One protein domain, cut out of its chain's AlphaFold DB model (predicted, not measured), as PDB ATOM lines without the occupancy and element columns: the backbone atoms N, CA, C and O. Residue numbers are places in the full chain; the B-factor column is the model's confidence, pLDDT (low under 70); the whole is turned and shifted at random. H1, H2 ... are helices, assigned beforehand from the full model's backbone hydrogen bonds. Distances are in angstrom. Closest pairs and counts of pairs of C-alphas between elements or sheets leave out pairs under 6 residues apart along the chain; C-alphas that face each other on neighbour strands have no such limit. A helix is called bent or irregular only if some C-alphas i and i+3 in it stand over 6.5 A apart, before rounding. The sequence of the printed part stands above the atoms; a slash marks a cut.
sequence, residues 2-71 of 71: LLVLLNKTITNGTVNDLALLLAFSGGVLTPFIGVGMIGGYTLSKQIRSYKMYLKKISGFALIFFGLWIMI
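Overview. This is residues 2 to 71 of the 71 residues of an uncharacterized protein of Methanosarcina mazei (UniProt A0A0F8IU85). Two long helices, H2 and H3, meet near their ends in a wide, open V, and a short helix, H1, folds back alongside the far end of the first arm to make a helical hairpin with H2a. H2 is bent into the arms H2a and H2b, H3 has a kink near the corner of the V, and residues 48 to 71, mostly in H3, stick out free. The printed part has 70 residues with three named helices, in the order H1, H2, H3, and no named strand; the class is all helix. The whole is extended, with a radius of gyration of the C-alphas of 18.5 A, and its flat outline spans 51 by 38 by 14 A.

Arrangement. H2, residues 15 to 41, was assigned as one helix by its hydrogen bonds but is bent, with C-alphas 28 and 31 6.6 A apart. Its arms H2a, residues 15 to 28, and H2b, residues 31 to 41, stand at a shallow tilt of 34 degrees, only just short of steep. H1, residues 2 to 12, touches H2a; their closest C-alphas are those of Thr 9 and Asp 17, 5.1 A apart. The two form a helical hairpin, running opposite ways at a shallow tilt of 12 degrees. H3, residues 44 to 70, and H2b meet only through their link. H3 is apart from H1 and from H2a, and H1 is apart from H2b. H3 is irregular, with C-alphas 49 and 52 7.7 A apart, and has a kink of 70 degrees near residue 52. Every O i to N i+4 pair is within hydrogen-bond range in H1, H2a and H2b; in H3, 20 of 23 are.

Along the chain. H2a measures 19.9 A from C-alpha 15 to C-alpha 28, and H2b 15.4 A from C-alpha 31 to C-alpha 41, which is at (121.562, 102.314, 174.730). H3 measures 35.5 A from C-alpha 44 to C-alpha 70, at (119.943, 126.609, 146.209). H1 begins with C-alpha 2 at (131.208, 102.832, 146.445) and measures 15.2 A to C-alpha 12.

Size, cuts and confidence. The C-alphas of Asn 12 and Ser 49 are the two farthest apart, at 51.6 A, while those of Leu 2 and Ile 71 are 28.3 A apart. The printed part has no cut and ends at residue 71, the chain's last residue. The links from H1 to H2 and from H2 to H3 are both tight, with 2 residues each. Residues 29 to 38, which belong to H2, also stand free. The mean pLDDT of the printed part is 86.8, and confidence is low, under 70, at residues 41 to 45.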
ATOM      1  N   LEU A   2     130.563 104.100 146.049       87.94
ATOM      2  CA  LEU A   2     131.208 102.832 146.445       87.94
ATOM      3  C   LEU A   2     131.483 101.884 145.265       87.94
ATOM      4  O   LEU A   2     132.603 101.421 145.116       87.94
ATOM      5  N   LEU A   3     130.499 101.675 144.382       88.19
ATOM      6  CA  LEU A   3     130.663 100.856 143.172       88.19
ATOM      7  C   LEU A   3     131.760 101.389 142.234       88.19
ATOM      8  O   LEU A   3     132.509 100.613 141.655       88.19
ATOM      9  N   VAL A   4     131.868 102.715 142.108       87.88
ATOM     10  CA  VAL A   4     132.879 103.373 141.266       87.88
ATOM     11  C   VAL A   4     134.272 103.164 141.851       87.88
ATOM     12  O   VAL A   4     135.192 102.819 141.116       87.88
ATOM     13  N   LEU A   5     134.422 103.324 143.171       88.75
ATOM     14  CA  LEU A   5     135.682 103.065 143.868       88.75
ATOM     15  C   LEU A   5     136.061 101.587 143.788       88.75
ATOM     16  O   LEU A   5     137.190 101.286 143.433       88.75
ATOM     17  N   LEU A   6     135.112 100.674 144.013       89.31
ATOM     18  CA  LEU A   6     135.343  99.233 143.933       89.31
ATOM     19  C   LEU A   6     135.797  98.812 142.531       89.31
ATOM     20  O   LEU A   6     136.794  98.109 142.397       89.31
ATOM     21  N   ASN A   7     135.106  99.287 141.490       90.62
ATOM     22  CA  ASN A   7     135.490  99.026 140.107       90.62
ATOM     23  C   ASN A   7     136.908  99.538 139.825       90.62
ATOM     24  O   ASN A   7     137.724  98.809 139.279       90.62
ATOM     25  N   LYS A   8     137.227 100.758 140.276       87.75
ATOM     26  CA  LYS A   8     138.547 101.366 140.093       87.75
ATOM     27  C   LYS A   8     139.654 100.611 140.838       87.75
ATOM     28  O   LYS A   8     140.728 100.417 140.280       87.75
ATOM     29  N   THR A   9     139.394 100.145 142.061       88.81
ATOM     30  CA  THR A   9     140.330  99.304 142.821       88.81
ATOM     31  C   THR A   9     140.573  97.965 142.120       88.81
ATOM     32  O   THR A   9     141.716  97.527 142.054       88.81
ATOM     33  N   ILE A  10     139.530  97.337 141.562       87.94
ATOM     34  CA  ILE A  10     139.631  96.046 140.861       87.94
ATOM     35  C   ILE A  10     140.369  96.186 139.522       87.94
ATOM     36  O   ILE A  10     141.193  95.334 139.200       87.94
ATOM     37  N   THR A  11     140.104  97.241 138.742       87.50
ATOM     38  CA  THR A  11     140.711  97.409 137.411       87.50
ATOM     39  C   THR A  11     142.109  98.015 137.450       87.50
ATOM     40  O   THR A  11     142.965  97.592 136.681       87.50
ATOM     41  N   ASN A  12     142.358  99.006 138.317       85.56
ATOM     42  CA  ASN A  12     143.636  99.728 138.346       85.56
ATOM     43  C   ASN A  12     144.600  99.201 139.417       85.56
ATOM     44  O   ASN A  12     145.788  99.504 139.355       85.56
ATOM     45  N   GLY A  13     144.111  98.439 140.404       77.69
ATOM     46  CA  GLY A  13     144.947  97.724 141.374       77.69
ATOM     47  C   GLY A  13     145.880  98.599 142.218       77.69
ATOM     48  O   GLY A  13     146.898  98.103 142.696       77.69
ATOM     49  N   THR A  14     145.591  99.895 142.395       86.62
ATOM     50  CA  THR A  14     146.486 100.794 143.141       86.62
ATOM     51  C   THR A  14     146.193 100.784 144.642       86.62
ATOM     52  O   THR A  14     145.040 100.756 145.079       86.62
ATOM     53  N   VAL A  15     147.249 100.887 145.455       84.88
ATOM     54  CA  VAL A  15     147.142 101.006 146.924       84.88
ATOM     55  C   VAL A  15     146.345 102.255 147.323       84.88
ATOM     56  O   VAL A  15     145.621 102.242 148.316       84.88
ATOM     57  N   ASN A  16     146.423 103.321 146.522       88.25
ATOM     58  CA  ASN A  16     145.679 104.553 146.763       88.25
ATOM     59  C   ASN A  16     144.165 104.360 146.572       88.25
ATOM     60  O   ASN A  16     143.374 104.818 147.394       88.25
ATOM     61  N   ASP A  17     143.745 103.634 145.530       88.44
ATOM     62  CA  ASP A  17     142.326 103.334 145.313       88.44
ATOM     63  C   ASP A  17     141.768 102.416 146.416       88.44
ATOM     64  O   ASP A  17     140.616 102.573 146.820       88.44
ATOM     65  N   LEU A  18     142.586 101.503 146.957       89.00
ATOM     66  CA  LEU A  18     142.221 100.684 148.120       89.00
ATOM     67  C   LEU A  18     142.070 101.534 149.396       89.00
ATOM     68  O   LEU A  18     141.089 101.386 150.125       89.00
ATOM     69  N   ALA A  19     143.009 102.450 149.652       91.31
ATOM     70  CA  ALA A  19     142.943 103.367 150.790       91.31
ATOM     71  C   ALA A  19     141.702 104.272 150.718       91.31
ATOM     72  O   ALA A  19     141.001 104.441 151.716       91.31
ATOM     73  N   LEU A  20     141.374 104.785 149.528       92.25
ATOM     74  CA  LEU A  20     140.159 105.565 149.283       92.25
ATOM     75  C   LEU A  20     138.884 104.743 149.509       92.25
ATOM     76  O   LEU A  20     137.932 105.250 150.103       92.25
ATOM     77  N   LEU A  21     138.858 103.476 149.082       92.50
ATOM     78  CA  LEU A  21     137.727 102.574 149.315       92.50
ATOM     79  C   LEU A  21     137.501 102.322 150.813       92.50
ATOM     80  O   LEU A  21     136.359 102.368 151.280       92.50
ATOM     81  N   LEU A  22     138.574 102.094 151.576       93.31
ATOM     82  CA  LEU A  22     138.508 101.891 153.026       93.31
ATOM     83  C   LEU A  22     138.103 103.167 153.768       93.31
ATOM     84  O   LEU A  22     137.226 103.108 154.627       93.31
ATOM     85  N   ALA A  23     138.675 104.319 153.412       94.00
ATOM     86  CA  ALA A  23     138.320 105.609 154.002       94.00
ATOM     87  C   ALA A  23     136.849 105.965 153.741       94.00
ATOM     88  O   ALA A  23     136.141 106.385 154.655       94.00
ATOM     89  N   PHE A  24     136.362 105.733 152.517       93.69
ATOM     90  CA  PHE A  24     134.953 105.921 152.175       93.69
ATOM     91  C   PHE A  24     134.054 104.979 152.983       93.69
ATOM     92  O   PHE A  24     133.079 105.421 153.584       93.69
ATOM     93  N   SER A  25     134.390 103.688 153.032       93.06
ATOM     94  CA  SER A  25     133.595 102.690 153.758       93.06
ATOM     95  C   SER A  25     133.556 102.988 155.257       93.06
ATOM     96  O   SER A  25     132.483 102.992 155.856       93.06
ATOM     97  N   GLY A  26     134.704 103.319 155.852       94.81
ATOM     98  CA  GLY A  26     134.808 103.734 157.248       94.81
ATOM     99  C   GLY A  26     133.998 104.996 157.533       94.81
ATOM    100  O   GLY A  26     133.181 104.993 158.449       94.81
ATOM    101  N   GLY A  27     134.149 106.036 156.705       93.75
ATOM    102  CA  GLY A  27     133.424 107.299 156.852       93.75
ATOM    103  C   GLY A  27     131.908 107.157 156.712       93.75
ATOM    104  O   GLY A  27     131.164 107.815 157.433       93.75
ATOM    105  N   VAL A  28     131.435 106.258 155.843       93.81
ATOM    106  CA  VAL A  28     130.008 105.922 155.744       93.81
ATOM    107  C   VAL A  28     129.543 105.170 156.990       93.81
ATOM    108  O   VAL A  28     128.475 105.480 157.504       93.81
ATOM    109  N   LEU A  29     130.332 104.225 157.510       93.12
ATOM    110  CA  LEU A  29     129.975 103.416 158.682       93.12
ATOM    111  C   LEU A  29     129.971 104.210 160.000       93.12
ATOM    112  O   LEU A  29     129.147 103.923 160.867       93.12
ATOM    113  N   THR A  30     130.837 105.215 160.164       92.75
ATOM    114  CA  THR A  30     130.962 106.006 161.405       92.75
ATOM    115  C   THR A  30     129.634 106.588 161.921       92.75
ATOM    116  O   THR A  30     129.305 106.333 163.084       92.75
ATOM    117  N   PRO A  31     128.823 107.321 161.129       90.38
ATOM    118  CA  PRO A  31     127.543 107.834 161.607       90.38
ATOM    119  C   PRO A  31     126.534 106.720 161.914       90.38
ATOM    120  O   PRO A  31     125.760 106.867 162.857       90.38
ATOM    121  N   PHE A  32     126.548 105.589 161.195       89.25
ATOM    122  CA  PHE A  32     125.657 104.461 161.503       89.25
ATOM    123  C   PHE A  32     126.000 103.809 162.841       89.25
ATOM    124  O   PHE A  32     125.095 103.509 163.618       89.25
ATOM    125  N   ILE A  33     127.290 103.638 163.141       89.31
ATOM    126  CA  ILE A  33     127.748 103.139 164.442       89.31
ATOM    127  C   ILE A  33     127.373 104.140 165.542       89.31
ATOM    128  O   ILE A  33     126.793 103.745 166.548       89.31
ATOM    129  N   GLY A  34     127.619 105.437 165.329       88.38
ATOM    130  CA  GLY A  34     127.272 106.486 166.291       88.38
ATOM    131  C   GLY A  34     125.773 106.533 166.605       88.38
ATOM    132  O   GLY A  34     125.379 106.505 167.770       88.38
ATOM    133  N   VAL A  35     124.923 106.527 165.576       85.62
ATOM    134  CA  VAL A  35     123.460 106.492 165.741       85.62
ATOM    135  C   VAL A  35     123.004 105.173 166.366       85.62
ATOM    136  O   VAL A  35     122.127 105.190 167.226       85.62
ATOM    137  N   GLY A  36     123.600 104.040 165.985       84.69
ATOM    138  CA  GLY A  36     123.283 102.723 166.542       84.69
ATOM    139  C   GLY A  36     123.606 102.616 168.033       84.69
ATOM    140  O   GLY A  36     122.776 102.143 168.807       84.69
ATOM    141  N   MET A  37     124.766 103.124 168.460       84.94
ATOM    142  CA  MET A  37     125.158 103.164 169.871       84.94
ATOM    143  C   MET A  37     124.257 104.110 170.675       84.94
ATOM    144  O   MET A  37     123.683 103.713 171.688       84.94
ATOM    145  N   ILE A  38     124.067 105.350 170.218       80.06
ATOM    146  CA  ILE A  38     123.258 106.342 170.945       80.06
ATOM    147  C   ILE A  38     121.783 105.909 170.991       80.06
ATOM    148  O   ILE A  38     121.154 105.911 172.053       80.06
ATOM    149  N   GLY A  39     121.239 105.477 169.853       73.88
ATOM    150  CA  GLY A  39     119.854 105.032 169.717       73.88
ATOM    151  C   GLY A  39     119.551 103.730 170.462       73.88
ATOM    152  O   GLY A  39     118.456 103.598 171.012       73.88
ATOM    153  N   GLY A  40     120.509 102.798 170.523       73.12
ATOM    154  CA  GLY A  40     120.355 101.493 171.169       73.12
ATOM    155  C   GLY A  40     120.415 101.534 172.698       73.12
ATOM    156  O   GLY A  40     119.618 100.864 173.349       73.12
ATOM    157  N   TYR A  41     121.311 102.341 173.281       66.19
ATOM    158  CA  TYR A  41     121.562 102.314 174.730       66.19
ATOM    159  C   TYR A  41     120.719 103.291 175.561       66.19
ATOM    160  O   TYR A  41     120.560 103.065 176.759       66.19
ATOM    161  N   THR A  42     120.187 104.377 174.986       62.34
ATOM    162  CA  THR A  42     119.704 105.503 175.822       62.34
ATOM    163  C   THR A  42     118.336 106.081 175.461       62.34
ATOM    164  O   THR A  42     117.714 106.725 176.305       62.34
ATOM    165  N   LEU A  43     117.812 105.848 174.251       61.06
ATOM    166  CA  LEU A  43     116.781 106.740 173.708       61.06
ATOM    167  C   LEU A  43     115.414 106.110 173.395       61.06
ATOM    168  O   LEU A  43     114.498 106.851 173.048       61.06
ATOM    169  N   SER A  44     115.193 104.799 173.544       65.00
ATOM    170  CA  SER A  44     113.925 104.171 173.103       65.00
ATOM    171  C   SER A  44     112.669 104.781 173.758       65.00
ATOM    172  O   SER A  44     111.658 105.020 173.089       65.00
ATOM    173  N   LYS A  45     112.742 105.119 175.054       66.50
ATOM    174  CA  LYS A  45     111.634 105.727 175.812       66.50
ATOM    175  C   LYS A  45     111.491 107.233 175.540       66.50
ATOM    176  O   LYS A  45     110.370 107.727 175.422       66.50
ATOM    177  N   GLN A  46     112.604 107.956 175.379       71.06
ATOM    178  CA  GLN A  46     112.611 109.396 175.082       71.06
ATOM    179  C   GLN A  46     112.223 109.700 173.627       71.06
ATOM    180  O   GLN A  46     111.406 110.589 173.407       71.06
ATOM    181  N   ILE A  47     112.694 108.930 172.639       72.81
ATOM    182  CA  ILE A  47     112.302 109.070 171.223       72.81
ATOM    183  C   ILE A  47     110.788 108.962 171.072       72.81
ATOM    184  O   ILE A  47     110.185 109.723 170.317       72.81
ATOM    185  N   ARG A  48     110.146 108.046 171.809       75.12
ATOM    186  CA  ARG A  48     108.687 107.897 171.769       75.12
ATOM    187  C   ARG A  48     107.964 109.143 172.289       75.12
ATOM    188  O   ARG A  48     106.957 109.523 171.699       75.12
ATOM    189  N   SER A  49     108.495 109.785 173.329       82.75
ATOM    190  CA  SER A  49     107.951 111.025 173.901       82.75
ATOM    191  C   SER A  49     108.170 112.235 172.981       82.75
ATOM    192  O   SER A  49     107.250 112.997 172.700       82.75
ATOM    193  N   TYR A  50     109.371 112.367 172.409       82.38
ATOM    194  CA  TYR A  50     109.757 113.500 171.561       82.38
ATOM    195  C   TYR A  50     109.455 113.306 170.070       82.38
ATOM    196  O   TYR A  50     109.791 114.168 169.260       82.38
ATOM    197  N   LYS A  51     108.779 112.218 169.681       83.44
ATOM    198  CA  LYS A  51     108.495 111.859 168.280       83.44
ATOM    199  C   LYS A  51     107.894 113.011 167.469       83.44
ATOM    200  O   LYS A  51     108.257 113.200 166.309       83.44
ATOM    201  N   MET A  52     106.976 113.775 168.067       88.75
ATOM    202  CA  MET A  52     106.335 114.911 167.398       88.75
ATOM    203  C   MET A  52     107.315 116.068 167.159       88.75
ATOM    204  O   MET A  52     107.335 116.633 166.066       88.75
ATOM    205  N   TYR A  53     108.149 116.391 168.150       87.25
ATOM    206  CA  TYR A  53     109.165 117.440 168.051       87.25
ATOM    207  C   TYR A  53     110.272 117.059 167.069       87.25
ATOM    208  O   TYR A  53     110.606 117.859 166.200       87.25
ATOM    209  N   LEU A  54     110.762 115.816 167.128       86.06
ATOM    210  CA  LEU A  54     111.762 115.295 166.195       86.06
ATOM    211  C   LEU A  54     111.279 115.385 164.744       86.06
ATOM    212  O   LEU A  54     112.026 115.866 163.900       86.06
ATOM    213  N   LYS A  55     110.017 115.020 164.463       88.06
ATOM    214  CA  LYS A  55     109.418 115.159 163.121       88.06
ATOM    215  C   LYS A  55     109.388 116.607 162.622       88.06
ATOM    216  O   LYS A  55     109.636 116.851 161.444       88.06
ATOM    217  N   LYS A  56     109.041 117.559 163.492       93.31
ATOM    218  CA  LYS A  56     108.986 118.981 163.121       93.31
ATOM    219  C   LYS A  56     110.386 119.535 162.869       93.31
ATOM    220  O   LYS A  56     110.612 120.150 161.833       93.31
ATOM    221  N   ILE A  57     111.325 119.271 163.777       93.25
ATOM    222  CA  ILE A  57     112.709 119.753 163.679       93.25
ATOM    223  C   ILE A  57     113.401 119.165 162.449       93.25
ATOM    224  O   ILE A  57     114.036 119.912 161.711       93.25
ATOM    225  N   SER A  58     113.228 117.867 162.168       90.19
ATOM    226  CA  SER A  58     113.800 117.251 160.966       90.19
ATOM    227  C   SER A  58     113.265 117.892 159.685       90.19
ATOM    228  O   SER A  58     114.029 118.114 158.754       90.19
ATOM    229  N   GLY A  59     111.969 118.222 159.646       92.19
ATOM    230  CA  GLY A  59     111.351 118.901 158.506       92.19
ATOM    231  C   GLY A  59     111.897 120.315 158.299       92.19
ATOM    232  O   GLY A  59     112.295 120.655 157.190       92.19
ATOM    233  N   PHE A  60     111.985 121.114 159.367       95.44
ATOM    234  CA  PHE A  60     112.578 122.453 159.293       95.44
ATOM    235  C   PHE A  60     114.046 122.408 158.872       95.44
ATOM    236  O   PHE A  60     114.437 123.157 157.983       95.44
ATOM    237  N   ALA A  61     114.839 121.505 159.455       94.75
ATOM    238  CA  ALA A  61     116.238 121.328 159.079       94.75
ATOM    239  C   ALA A  61     116.378 121.019 157.581       94.75
ATOM    240  O   ALA A  61     117.188 121.647 156.907       94.75
ATOM    241  N   LEU A  62     115.543 120.124 157.039       93.25
ATOM    242  CA  LEU A  62     115.516 119.803 155.609       93.25
ATOM    243  C   LEU A  62     115.198 121.017 154.728       93.25
ATOM    244  O   LEU A  62     115.841 121.192 153.698       93.25
ATOM    245  N   ILE A  63     114.244 121.861 155.130       94.88
ATOM    246  CA  ILE A  63     113.897 123.084 154.388       94.88
ATOM    247  C   ILE A  63     115.081 124.057 154.376       94.88
ATOM    248  O   ILE A  63     115.453 124.539 153.310       94.88
ATOM    249  N   PHE A  64     115.710 124.312 155.529       96.12
ATOM    250  CA  PHE A  64     116.875 125.200 155.605       96.12
ATOM    251  C   PHE A  64     118.059 124.676 154.791       96.12
ATOM    252  O   PHE A  64     118.664 125.441 154.047       96.12
ATOM    253  N   PHE A  65     118.360 123.378 154.878       94.75
ATOM    254  CA  PHE A  65     119.408 122.762 154.061       94.75
ATOM    255  C   PHE A  65     119.090 122.837 152.566       94.75
ATOM    256  O   PHE A  65     119.978 123.132 151.772       94.75
ATOM    257  N   GLY A  66     117.835 122.604 152.175       93.25
ATOM    258  CA  GLY A  66     117.405 122.717 150.782       93.25
ATOM    259  C   GLY A  66     117.574 124.135 150.234       93.25
ATOM    260  O   GLY A  66     118.109 124.305 149.144       93.25
ATOM    261  N   LEU A  67     117.186 125.147 151.015       95.75
ATOM    262  CA  LEU A  67     117.376 126.555 150.655       95.75
ATOM    263  C   LEU A  67     118.857 126.938 150.588       95.75
ATOM    264  O   LEU A  67     119.249 127.657 149.677       95.75
ATOM    265  N   TRP A  68     119.678 126.436 151.512       95.25
ATOM    266  CA  TRP A  68     121.121 126.683 151.517       95.25
ATOM    267  C   TRP A  68     121.807 126.142 150.262       95.25
ATOM    268  O   TRP A  68     122.680 126.799 149.723       95.25
ATOM    269  N   ILE A  69     121.418 124.954 149.788       94.31
ATOM    270  CA  ILE A  69     121.996 124.350 148.574       94.31
ATOM    271  C   ILE A  69     121.579 125.112 147.303       94.31
ATOM    272  O   ILE A  69     122.271 125.037 146.292       94.31
ATOM    273  N   MET A  70     120.438 125.806 147.334       90.25
ATOM    274  CA  MET A  70     119.943 126.609 146.209       90.25
ATOM    275  C   MET A  70     120.615 127.987 146.087       90.25
ATOM    276  O   MET A  70     120.429 128.638 145.059       90.25
ATOM    277  N   ILE A  71     121.346 128.428 147.113       85.50
ATOM    278  CA  ILE A  71     122.124 129.677 147.151       85.50
ATOM    279  C   ILE A  71     123.575 129.387 146.777       85.50
ATOM    280  O   ILE A  71     124.125 130.183 145.984       85.50
TER     281      ILE A  71